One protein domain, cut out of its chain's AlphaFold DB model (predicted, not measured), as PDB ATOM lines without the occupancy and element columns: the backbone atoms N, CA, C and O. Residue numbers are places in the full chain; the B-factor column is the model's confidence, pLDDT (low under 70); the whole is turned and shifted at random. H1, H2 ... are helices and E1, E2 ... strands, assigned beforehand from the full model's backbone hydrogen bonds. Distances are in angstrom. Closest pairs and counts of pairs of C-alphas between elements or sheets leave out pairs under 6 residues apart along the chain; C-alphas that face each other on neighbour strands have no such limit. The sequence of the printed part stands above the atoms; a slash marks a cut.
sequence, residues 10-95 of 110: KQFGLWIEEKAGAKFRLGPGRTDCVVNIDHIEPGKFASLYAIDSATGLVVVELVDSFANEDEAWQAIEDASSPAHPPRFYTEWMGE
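What this domain is: This is residues 10 to 95 of the 110 residues of an uncharacterized protein of Firmicutes bacterium HGW-Firmicutes-15 (UniProt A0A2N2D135). A twisted four-stranded sheet forms the core, with H1 along one face and H2 covering the other, making three layers; the short H3 sits beside edge strand E4 on the H1 face. The link from H2 passes round that edge, its residues 87 to 88 pairing with residues 58 to 59 of E4. The printed part has 86 residues, with elements H1 E1 E2 E3 E4 H2 H3; the strands form a meander, each the antiparallel neighbour of the one before. It is mixed, helices and strands, and compact: radius of gyration of the C-alphas 12.1 A, spans 36 by 27 by 22 A.

How they stand to each other: H1, residues 10 to 20, is on the sheet of E1, residues 23 to 27, E2, residues 30 to 36, E3, residues 45 to 52, and E4, residues 57 to 61, at a height over the sheet of 8.1 A. It runs along the strands, at 7 degrees to E2 on the local plane; its closest C-alphas to E1 are Gly 13 and Phe 24, 5.7 A. Hairpins join E1 and E2 (N 25 and O 32, 2.8 A), E2 and E3 (N 33 and O 48, 2.8 A), and E3 and E4 (N 49 and O 60, 2.8 A), these atoms being within hydrogen-bond range. H2, residues 69 to 77, is on the opposite face from H1; its closest C-alphas to E3 are Ala 72 and Ser 47, 5.7 A. H3, residues 89 to 95, is over none of the strands; its Tyr 89 and Val 58 of E4 have the closest C-alphas, 5.5 A. Every O i to N i+4 pair is within range in H1 and H2; H3 has 1 of 3, and 3 of 4 O i to N i+3 pairs.

Where its parts are: H1 begins at C-alpha 10, (3.120, -3.863, -0.996), and is 15.5 A long; E1 is 13.4 A, E2 20.0 A, E3 23.7 A, E4 13.3 A, H2 12.9 A and H3 10.4 A, ending at C-alpha 95, (10.988, 14.441, 6.534).

The domain as a whole: The C-alphas farthest apart are those of Pro 42 and Ala 54, 37.4 A. The printed part has no cut, the link from H2 to H3 is long, and no printed residue is under 70 in pLDDT.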
ATOM      1  N   LYS A  10       4.581  -3.764  -0.864       94.62
ATOM      2  CA  LYS A  10       3.120  -3.863  -0.996       94.62
ATOM      3  C   LYS A  10       2.375  -3.119   0.114       94.62
ATOM      4  O   LYS A  10       1.384  -2.443  -0.153       94.62
ATOM      5  N   GLN A  11       2.813  -3.273   1.363       94.50
ATOM      6  CA  GLN A  11       2.212  -2.570   2.498       94.50
ATOM      7  C   GLN A  11       2.410  -1.059   2.382       94.50
ATOM      8  O   GLN A  11       1.512  -0.305   2.745       94.50
ATOM      9  N   PHE A  12       3.545  -0.627   1.834       95.12
ATOM     10  CA  PHE A  12       3.816   0.775   1.566       95.12
ATOM     11  C   PHE A  12       2.872   1.363   0.520       95.12
ATOM     12  O   PHE A  12       2.329   2.431   0.772       95.12
ATOM     13  N   GLY A  13       2.615   0.661  -0.590       95.94
ATOM     14  CA  GLY A  13       1.650   1.106  -1.606       95.94
ATOM     15  C   GLY A  13       0.263   1.384  -1.021       95.94
ATOM     16  O   GLY A  13      -0.275   2.476  -1.179       95.94
ATOM     17  N   LEU A  14      -0.266   0.433  -0.246       95.88
ATOM     18  CA  LEU A  14      -1.550   0.602   0.449       95.88
ATOM     19  C   LEU A  14      -1.519   1.759   1.453       95.88
ATOM     20  O   LEU A  14      -2.473   2.522   1.578       95.88
ATOM     21  N   TRP A  15      -0.414   1.890   2.185       94.69
ATOM     22  CA  TRP A  15      -0.264   2.937   3.184       94.69
ATOM     23  C   TRP A  15      -0.201   4.336   2.550       94.69
ATOM     24  O   TRP A  15      -0.854   5.251   3.047       94.69
ATOM     25  N   ILE A  16       0.541   4.525   1.457       94.81
ATOM     26  CA  ILE A  16       0.675   5.841   0.818       94.81
ATOM     27  C   ILE A  16      -0.581   6.236   0.033       94.81
ATOM     28  O   ILE A  16      -0.928   7.416   0.002       94.81
ATOM     29  N   GLU A  17      -1.318   5.264  -0.511       95.69
ATOM     30  CA  GLU A  17      -2.676   5.485  -1.022       95.69
ATOM     31  C   GLU A  17      -3.586   6.041   0.084       95.69
ATOM     32  O   GLU A  17      -4.214   7.083  -0.093       95.69
ATOM     33  N   GLU A  18      -3.594   5.419   1.266       93.62
ATOM     34  CA  GLU A  18      -4.415   5.871   2.395       93.62
ATOM     35  C   GLU A  18      -4.013   7.271   2.896       93.62
ATOM     36  O   GLU A  18      -4.871   8.091   3.237       93.62
ATOM     37  N   LYS A  19      -2.707   7.560   2.978       91.44
ATOM     38  CA  LYS A  19      -2.209   8.811   3.574       91.44
ATOM     39  C   LYS A  19      -2.220   9.996   2.617       91.44
ATOM     40  O   LYS A  19      -2.613  11.086   3.037       91.44
ATOM     41  N   ALA A  20      -1.829   9.784   1.366       90.94
ATOM     42  CA  ALA A  20      -1.637  10.848   0.385       90.94
ATOM     43  C   ALA A  20      -2.578  10.751  -0.827       90.94
ATOM     44  O   ALA A  20      -2.485  11.572  -1.730       90.94
ATOM     45  N   GLY A  21      -3.482   9.763  -0.879       93.00
ATOM     46  CA  GLY A  21      -4.322   9.543  -2.062       93.00
ATOM     47  C   GLY A  21      -3.513   9.098  -3.283       93.00
ATOM     48  O   GLY A  21      -3.928   9.328  -4.418       93.00
ATOM     49  N   ALA A  22      -2.335   8.516  -3.052       95.88
ATOM     50  CA  ALA A  22      -1.440   8.070  -4.103       95.88
ATOM     51  C   ALA A  22      -2.052   6.933  -4.921       95.88
ATOM     52  O   ALA A  22      -2.703   6.041  -4.379       95.88
ATOM     53  N   LYS A  23      -1.746   6.903  -6.214       97.88
ATOM     54  CA  LYS A  23      -1.948   5.718  -7.047       97.88
ATOM     55  C   LYS A  23      -0.664   4.913  -7.062       97.88
ATOM     56  O   LYS A  23       0.411   5.493  -7.195       97.88
ATOM     57  N   PHE A  24      -0.761   3.589  -6.966       97.81
ATOM     58  CA  PHE A  24       0.418   2.729  -6.978       97.81
ATOM     59  C   PHE A  24       0.292   1.527  -7.918       97.81
ATOM     60  O   PHE A  24      -0.801   1.029  -8.191       97.81
ATOM     61  N   ARG A  25       1.439   1.046  -8.404       97.75
ATOM     62  CA  ARG A  25       1.585  -0.167  -9.217       97.75
ATOM     63  C   ARG A  25       2.542  -1.122  -8.511       97.75
ATOM     64  O   ARG A  25       3.634  -0.738  -8.099       97.75
ATOM     65  N   LEU A  26       2.124  -2.376  -8.355       95.81
ATOM     66  CA  LEU A  26       2.955  -3.418  -7.750       95.81
ATOM     67  C   LEU A  26       3.820  -4.080  -8.824       95.81
ATOM     68  O   LEU A  26       3.292  -4.664  -9.771       95.81
ATOM     69  N   GLY A  27       5.135  -4.034  -8.638       90.06
ATOM     70  CA  GLY A  27       6.118  -4.771  -9.422       90.06
ATOM     71  C   GLY A  27       6.832  -5.849  -8.591       90.06
ATOM     72  O   GLY A  27       6.629  -5.962  -7.377       90.06
ATOM     73  N   PRO A  28       7.694  -6.668  -9.214       85.94
ATOM     74  CA  PRO A  28       8.505  -7.646  -8.492       85.94
ATOM     75  C   PRO A  28       9.483  -6.959  -7.521       85.94
ATOM     76  O   PRO A  28      10.463  -6.353  -7.944       85.94
ATOM     77  N   GLY A  29       9.216  -7.043  -6.212       85.38
ATOM     78  CA  GLY A  29      10.074  -6.473  -5.156       85.38
ATOM     79  C   GLY A  29      10.093  -4.940  -5.087       85.38
ATOM     80  O   GLY A  29      10.907  -4.373  -4.356       85.38
ATOM     81  N   ARG A  30       9.210  -4.273  -5.839       94.81
ATOM     82  CA  ARG A  30       9.120  -2.815  -5.946       94.81
ATOM     83  C   ARG A  30       7.661  -2.379  -6.026       94.81
ATOM     84  O   ARG A  30       6.817  -3.090  -6.562       94.81
ATOM     85  N   THR A  31       7.346  -1.217  -5.481       97.69
ATOM     86  CA  THR A  31       6.046  -0.563  -5.643       97.69
ATOM     87  C   THR A  31       6.275   0.856  -6.111       97.69
ATOM     88  O   THR A  31       6.977   1.606  -5.442       97.69
ATOM     89  N   ASP A  32       5.697   1.190  -7.253       98.12
ATOM     90  CA  ASP A  32       5.773   2.515  -7.852       98.12
ATOM     91  C   ASP A  32       4.547   3.322  -7.464       98.12
ATOM     92  O   ASP A  32       3.443   2.778  -7.478       98.12
ATOM     93  N   CYS A  33       4.723   4.598  -7.141       98.00
ATOM     94  CA  CYS A  33       3.663   5.466  -6.653       98.00
ATOM     95  C   CYS A  33       3.717   6.834  -7.335       98.00
ATOM     96  O   CYS A  33       4.775   7.456  -7.419       98.00
ATOM     97  N   VAL A  34       2.547   7.333  -7.722       98.00
ATOM     98  CA  VAL A  34       2.334   8.718  -8.144       98.00
ATOM     99  C   VAL A  34       1.377   9.381  -7.163       98.00
ATOM    100  O   VAL A  34       0.323   8.833  -6.832       98.00
ATOM    101  N   VAL A  35       1.756  10.562  -6.689       96.81
ATOM    102  CA  VAL A  35       1.023  11.338  -5.687       96.81
ATOM    103  C   VAL A  35       0.605  12.661  -6.312       96.81
ATOM    104  O   VAL A  35       1.444  13.370  -6.858       96.81
ATOM    105  N   ASN A  36      -0.679  13.015  -6.225       95.50
ATOM    106  CA  ASN A  36      -1.105  14.382  -6.513       95.50
ATOM    107  C   ASN A  36      -0.648  15.283  -5.356       95.50
ATOM    108  O   ASN A  36      -0.979  15.034  -4.195       95.50
ATOM    109  N   ILE A  37       0.110  16.325  -5.682       93.94
ATOM    110  CA  ILE A  37       0.690  17.243  -4.703       93.94
ATOM    111  C   ILE A  37       0.055  18.630  -4.782       93.94
ATOM    112  O   ILE A  37       0.701  19.608  -4.432       93.94
ATOM    113  N   ASP A  38      -1.220  18.737  -5.174       90.88
ATOM    114  CA  ASP A  38      -1.910  20.029  -5.351       90.88
ATOM    115  C   ASP A  38      -1.909  20.904  -4.091       90.88
ATOM    116  O   ASP A  38      -1.976  22.130  -4.175       90.88
ATOM    117  N   HIS A  39      -1.836  20.276  -2.916       86.75
ATOM    118  CA  HIS A  39      -1.727  20.958  -1.628       86.75
ATOM    119  C   HIS A  39      -0.368  21.657  -1.425       86.75
ATOM    120  O   HIS A  39      -0.295  22.642  -0.695       86.75
ATOM    121  N   ILE A  40       0.679  21.186  -2.106       88.88
ATOM    122  CA  ILE A  40       2.052  21.708  -2.082       88.88
ATOM    123  C   ILE A  40       2.279  22.630  -3.287       88.88
ATOM    124  O   ILE A  40       2.639  23.796  -3.122       88.88
ATOM    125  N   GLU A  41       2.045  22.114  -4.497       89.56
ATOM    126  CA  GLU A  41       2.208  22.809  -5.773       89.56
ATOM    127  C   GLU A  41       0.987  22.513  -6.672       89.56
ATOM    128  O   GLU A  41       0.822  21.383  -7.132       89.56
ATOM    129  N   PRO A  42       0.101  23.497  -6.929       92.00
ATOM    130  CA  PRO A  42      -1.135  23.259  -7.672       92.00
ATOM    131  C   PRO A  42      -0.923  22.732  -9.096       92.00
ATOM    132  O   PRO A  42      -0.173  23.312  -9.883       92.00
ATOM    133  N   GLY A  43      -1.668  21.688  -9.454       93.38
ATOM    134  CA  GLY A  43      -1.645  21.043 -10.765       93.38
ATOM    135  C   GLY A  43      -0.452  20.113 -10.970       93.38
ATOM    136  O   GLY A  43      -0.083  19.866 -12.119       93.38
ATOM    137  N   LYS A  44       0.186  19.646  -9.891       96.50
ATOM    138  CA  LYS A  44       1.429  18.875  -9.967       96.50
ATOM    139  C   LYS A  44       1.332  17.500  -9.336       96.50
ATOM    140  O   LYS A  44       0.532  17.230  -8.439       96.50
ATOM    141  N   PHE A  45       2.219  16.633  -9.808       97.25
ATOM    142  CA  PHE A  45       2.366  15.262  -9.352       97.25
ATOM    143  C   PHE A  45       3.809  14.995  -8.936       97.25
ATOM    144  O   PHE A  45       4.740  15.458  -9.592       97.25
ATOM    145  N   ALA A  46       3.984  14.230  -7.864       96.88
ATOM    146  CA  ALA A  46       5.268  13.691  -7.441       96.88
ATOM    147  C   ALA A  46       5.316  12.186  -7.701       96.88
ATOM    148  O   ALA A  46       4.296  11.492  -7.631       96.88
ATOM    149  N   SER A  47       6.521  11.687  -7.947       97.62
ATOM    150  CA  SER A  47       6.776  10.286  -8.258       97.62
ATOM    151  C   SER A  47       7.775   9.695  -7.284       97.62
ATOM    152  O   SER A  47       8.825  10.276  -7.020       97.62
ATOM    153  N   LEU A  48       7.477   8.504  -6.778       97.56
ATOM    154  CA  LEU A  48       8.391   7.758  -5.928       97.56
ATOM    155  C   LEU A  48       8.193   6.257  -6.082       97.56
ATOM    156  O   LEU A  48       7.168   5.790  -6.570       97.56
ATOM    157  N   TYR A  49       9.159   5.484  -5.613       97.38
ATOM    158  CA  TYR A  49       9.045   4.039  -5.550       97.38
ATOM    159  C   TYR A  49       9.696   3.475  -4.295       97.38
ATOM    160  O   TYR A  49      10.648   4.032  -3.748       97.38
ATOM    161  N   ALA A  50       9.176   2.342  -3.836       97.31
ATOM    162  CA  ALA A  50       9.669   1.641  -2.665       97.31
ATOM    163  C   ALA A  50      10.141   0.234  -3.030       97.31
ATOM    164  O   ALA A  50       9.424  -0.508  -3.700       97.31
ATOM    165  N   ILE A  51      11.338  -0.139  -2.580       96.12
ATOM    166  CA  ILE A  51      12.002  -1.407  -2.899       96.12
ATOM    167  C   ILE A  51      12.252  -2.190  -1.616       96.12
ATOM    168  O   ILE A  51      12.769  -1.657  -0.628       96.12
ATOM    169  N   ASP A  52      11.921  -3.480  -1.646       93.88
ATOM    170  CA  ASP A  52      12.272  -4.397  -0.569       93.88
ATOM    171  C   ASP A  52      13.782  -4.681  -0.586       93.88
ATOM    172  O   ASP A  52      14.326  -5.203  -1.558       93.88
ATOM    173  N   SER A  53      14.472  -4.375   0.513       90.06
ATOM    174  CA  SER A  53      15.877  -4.740   0.720       90.06
ATOM    175  C   SER A  53      16.031  -5.741   1.868       90.06
ATOM    176  O   SER A  53      15.138  -5.916   2.703       90.06
ATOM    177  N   ALA A  54      17.210  -6.365   1.967       87.19
ATOM    178  CA  ALA A  54      17.533  -7.289   3.058       87.19
ATOM    179  C   ALA A  54      17.352  -6.645   4.449       87.19
ATOM    180  O   ALA A  54      16.911  -7.288   5.406       87.19
ATOM    181  N   THR A  55      17.652  -5.349   4.567       86.62
ATOM    182  CA  THR A  55      17.637  -4.603   5.830       86.62
ATOM    183  C   THR A  55      16.383  -3.759   6.025       86.62
ATOM    184  O   THR A  55      16.109  -3.376   7.162       86.62
ATOM    185  N   GLY A  56      15.507  -3.641   5.024       89.56
ATOM    186  CA  GLY A  56      14.168  -3.057   5.160       89.56
ATOM    187  C   GLY A  56      13.633  -2.421   3.893       89.56
ATOM    188  O   GLY A  56      14.163  -2.646   2.812       89.56
ATOM    189  N   LEU A  57      12.566  -1.642   4.029       95.00
ATOM    190  CA  LEU A  57      12.009  -0.907   2.906       95.00
ATOM    191  C   LEU A  57      12.837   0.350   2.642       95.00
ATOM    192  O   LEU A  57      13.071   1.138   3.565       95.00
ATOM    193  N   VAL A  58      13.246   0.527   1.393       96.38
ATOM    194  CA  VAL A  58      13.932   1.725   0.907       96.38
ATOM    195  C   VAL A  58      12.979   2.481  -0.005       96.38
ATOM    196  O   VAL A  58      12.328   1.862  -0.842       96.38
ATOM    197  N   VAL A  59      12.893   3.796   0.160       96.56
ATOM    198  CA  VAL A  59      12.086   4.696  -0.665       96.56
ATOM    199  C   VAL A  59      13.022   5.573  -1.490       96.56
ATOM    200  O   VAL A  59      14.038   6.056  -0.983       96.56
ATOM    201  N   VAL A  60      12.682   5.758  -2.761       96.56
ATOM    202  CA  VAL A  60      13.359   6.657  -3.692       96.56
ATOM    203  C   VAL A  60      12.322   7.590  -4.289       96.56
ATOM    204  O   VAL A  60      11.305   7.136  -4.802       96.56
ATOM    205  N   GLU A  61      12.592   8.884  -4.227       96.44
ATOM    206  CA  GLU A  61      11.709   9.943  -4.705       96.44
ATOM    207  C   GLU A  61      12.373  10.656  -5.880       96.44
ATOM    208  O   GLU A  61      13.576  10.933  -5.831       96.44
ATOM    209  N   LEU A  62      11.617  10.904  -6.950       96.75
ATOM    210  CA  LEU A  62      12.108  11.682  -8.083       96.75
ATOM    211  C   LEU A  62      12.188  13.164  -7.703       96.75
ATOM    212  O   LEU A  62      11.388  13.645  -6.909       96.75
ATOM    213  N   VAL A  63      13.177  13.865  -8.258       93.81
ATOM    214  CA  VAL A  63      13.466  15.268  -7.902       93.81
ATOM    215  C   VAL A  63      12.416  16.228  -8.466       93.81
ATOM    216  O   VAL A  63      12.122  17.250  -7.851       93.81
ATOM    217  N   ASP A  64      11.877  15.918  -9.642       93.19
ATOM    218  CA  ASP A  64      10.982  16.813 -10.370       93.19
ATOM    219  C   ASP A  64       9.508  16.632  -9.978       93.19
ATOM    220  O   ASP A  64       9.074  15.557  -9.554       93.19
ATOM    221  N   SER A  65       8.720  17.693 -10.190       94.88
ATOM    222  CA  SER A  65       7.257  17.649 -10.168       94.88
ATOM    223  C   SER A  65       6.689  17.697 -11.591       94.88
ATOM    224  O   SER A  65       7.111  18.485 -12.446       94.88
ATOM    225  N   PHE A  66       5.691  16.861 -11.858       96.69
ATOM    226  CA  PHE A  66       5.170  16.608 -13.204       96.69
ATOM    227  C   PHE A  66       3.829  17.301 -13.422       96.69
ATOM    228  O   PHE A  66       3.060  17.480 -12.478       96.69
ATOM    229  N   ALA A  67       3.545  17.725 -14.657       96.12
ATOM    230  CA  ALA A  67       2.339  18.500 -14.960       96.12
ATOM    231  C   ALA A  67       1.068  17.638 -15.021       96.12
ATOM    232  O   ALA A  67      -0.046  18.156 -14.970       96.12
ATOM    233  N   ASN A  68       1.225  16.326 -15.172       96.69
ATOM    234  CA  ASN A  68       0.133  15.368 -15.196       96.69
ATOM    235  C   ASN A  68       0.606  13.989 -14.716       96.69
ATOM    236  O   ASN A  68       1.799  13.729 -14.552       96.69
ATOM    237  N   GLU A  69      -0.362  13.107 -14.479       97.19
ATOM    238  CA  GLU A  69      -0.121  11.757 -13.976       97.19
ATOM    239  C   GLU A  69       0.661  10.876 -14.967       97.19
ATOM    240  O   GLU A  69       1.480  10.067 -14.536       97.19
ATOM    241  N   ASP A  70       0.446  11.032 -16.276       97.50
ATOM    242  CA  ASP A  70       1.110  10.206 -17.293       97.50
ATOM    243  C   ASP A  70       2.615  10.501 -17.360       97.50
ATOM    244  O   ASP A  70       3.423   9.571 -17.357       97.50
ATOM    245  N   GLU A  71       3.002  11.779 -17.328       97.56
ATOM    246  CA  GLU A  71       4.404  12.208 -17.211       97.56
ATOM    247  C   GLU A  71       5.058  11.666 -15.936       97.56
ATOM    248  O   GLU A  71       6.187  11.178 -15.971       97.56
ATOM    249  N   ALA A  72       4.332  11.707 -14.816       97.56
ATOM    250  CA  ALA A  72       4.814  11.204 -13.535       97.56
ATOM    251  C   ALA A  72       5.104   9.695 -13.591       97.56
ATOM    252  O   ALA A  72       6.151   9.247 -13.114       97.56
ATOM    253  N   TRP A  73       4.216   8.912 -14.213       97.88
ATOM    254  CA  TRP A  73       4.440   7.482 -14.438       97.88
ATOM    255  C   TRP A  73       5.597   7.220 -15.397       97.88
ATOM    256  O   TRP A  73       6.432   6.363 -15.115       97.88
ATOM    257  N   GLN A  74       5.679   7.965 -16.500       97.19
ATOM    258  CA  GLN A  74       6.757   7.815 -17.474       97.19
ATOM    259  C   GLN A  74       8.129   8.072 -16.838       97.19
ATOM    260  O   GLN A  74       9.075   7.327 -17.088       97.19
ATOM    261  N   ALA A  75       8.236   9.077 -15.968       96.69
ATOM    262  CA  ALA A  75       9.480   9.387 -15.275       96.69
ATOM    263  C   ALA A  75       9.942   8.259 -14.336       96.69
ATOM    264  O   ALA A  75      11.140   8.029 -14.198       96.69
ATOM    265  N   ILE A  76       9.017   7.519 -13.714       95.12
ATOM    266  CA  ILE A  76       9.345   6.359 -12.861       95.12
ATOM    267  C   ILE A  76       9.955   5.207 -13.672       95.12
ATOM    268  O   ILE A  76      10.789   4.456 -13.151       95.12
ATOM    269  N   GLU A  77       9.505   5.047 -14.916       92.81
ATOM    270  CA  GLU A  77       9.960   4.007 -15.842       92.81
ATOM    271  C   GLU A  77      11.300   4.373 -16.507       92.81
ATOM    272  O   GLU A  77      12.065   3.485 -16.891       92.81
ATOM    273  N   ASP A  78      11.617   5.666 -16.595       94.00
ATOM    274  CA  ASP A  78      12.885   6.169 -17.116       94.00
ATOM    275  C   ASP A  78      14.005   6.098 -16.063       94.00
ATOM    276  O   ASP A  78      14.037   6.832 -15.074       94.00
ATOM    277  N   ALA A  79      14.987   5.227 -16.306       88.38
ATOM    278  CA  ALA A  79      16.149   5.048 -15.435       88.38
ATOM    279  C   ALA A  79      17.082   6.274 -15.367       88.38
ATOM    280  O   ALA A  79      17.960   6.314 -14.505       88.38
ATOM    281  N   SER A  80      16.934   7.237 -16.280       92.31
ATOM    282  CA  SER A  80      17.713   8.477 -16.302       92.31
ATOM    283  C   SER A  80      17.078   9.613 -15.500       92.31
ATOM    284  O   SER A  80      17.744  10.624 -15.263       92.31
ATOM    285  N   SER A  81      15.833   9.440 -15.042       94.06
ATOM    286  CA  SER A  81      15.139  10.438 -14.235       94.06
ATOM    287  C   SER A  81      15.926  10.767 -12.965       94.06
ATOM    288  O   SER A  81      16.330   9.857 -12.230       94.06
ATOM    289  N   PRO A  82      16.144  12.059 -12.664       95.44
ATOM    290  CA  PRO A  82      16.858  12.459 -11.466       95.44
ATOM    291  C   PRO A  82      16.063  12.054 -10.221       95.44
ATOM    292  O   PRO A  82      14.867  12.322 -10.102       95.44
ATOM    293  N   ALA A  83      16.752  11.431  -9.267       95.88
ATOM    294  CA  ALA A  83      16.168  10.983  -8.011       95.88
ATOM    295  C   ALA A  83      16.993  11.454  -6.814       95.88
ATOM    296  O   ALA A  83      18.224  11.552  -6.876       95.88
ATOM    297  N   HIS A  84      16.313  11.712  -5.701       93.94
ATOM    298  CA  HIS A  84      16.971  11.889  -4.417       93.94
ATOM    299  C   HIS A  84      17.685  10.595  -3.990       93.94
ATOM    300  O   HIS A  84      17.295   9.499  -4.408       93.94
ATOM    301  N   PRO A  85      18.723  10.684  -3.134       94.19
ATOM    302  CA  PRO A  85      19.370   9.498  -2.591       94.19
ATOM    303  C   PRO A  85      18.349   8.554  -1.931       94.19
ATOM    304  O   PRO A  85      17.480   9.036  -1.200       94.19
ATOM    305  N   PRO A  86      18.457   7.227  -2.134       94.50
ATOM    306  CA  PRO A  86      17.575   6.262  -1.489       94.50
ATOM    307  C   PRO A  86      17.643   6.370   0.034       94.50
ATOM    308  O   PRO A  86      18.734   6.464   0.600       94.50
ATOM    309  N   ARG A  87      16.492   6.302   0.707       94.69
ATOM    310  CA  ARG A  87      16.408   6.377   2.176       94.69
ATOM    311  C   ARG A  87      15.611   5.225   2.751       94.69
ATOM    312  O   ARG A  87      14.689   4.721   2.109       94.69
ATOM    313  N   PHE A  88      15.912   4.814   3.982       94.56
ATOM    314  CA  PHE A  88      15.031   3.864   4.654       94.56
ATOM    315  C   PHE A  88      13.675   4.509   4.919       94.56
ATOM    316  O   PHE A  88      13.592   5.687   5.262       94.56
ATOM    317  N   TYR A  89      12.606   3.717   4.832       92.62
ATOM    318  CA  TYR A  89      11.242   4.189   5.077       92.62
ATOM    319  C   TYR A  89      11.114   4.996   6.379       92.62
ATOM    320  O   TYR A  89      10.475   6.039   6.398       92.62
ATOM    321  N   THR A  90      11.762   4.563   7.464       89.88
ATOM    322  CA  THR A  90      11.713   5.269   8.753       89.88
ATOM    323  C   THR A  90      12.395   6.634   8.739       89.88
ATOM    324  O   THR A  90      11.982   7.507   9.492       89.88
ATOM    325  N   GLU A  91      13.433   6.811   7.922       91.06
ATOM    326  CA  GLU A  91      14.140   8.089   7.773       91.06
ATOM    327  C   GLU A  91      13.334   9.024   6.876       91.06
ATOM    328  O   GLU A  91      13.069  10.159   7.250       91.06
ATOM    329  N   TRP A  92      12.863   8.510   5.738       92.50
ATOM    330  CA  TRP A  92      12.013   9.250   4.806       92.50
ATOM    331  C   TRP A  92      10.723   9.749   5.475       92.50
ATOM    332  O   TRP A  92      10.337  10.898   5.294       92.50
ATOM    333  N   MET A  93      10.109   8.940   6.345       87.00
ATOM    334  CA  MET A  93       8.947   9.347   7.146       87.00
ATOM    335  C   MET A  93       9.204  10.555   8.054       87.00
ATOM    336  O   MET A  93       8.263  11.280   8.366       87.00
ATOM    337  N   GLY A  94      10.441  10.753   8.518       83.44
ATOM    338  CA  GLY A  94      10.795  11.866   9.400       83.44
ATOM    339  C   GLY A  94      10.817  13.226   8.700       83.44
ATOM    340  O   GLY A  94      10.766  14.249   9.375       83.44
ATOM    341  N   GLU A  95      10.871  13.237   7.369       82.38
ATOM    342  CA  GLU A  95      10.988  14.441   6.534       82.38
ATOM    343  C   GLU A  95       9.780  14.601   5.597       82.38
ATOM    344  O   GLU A  95       9.840  15.342   4.617       82.38
TER     345      GLU A  95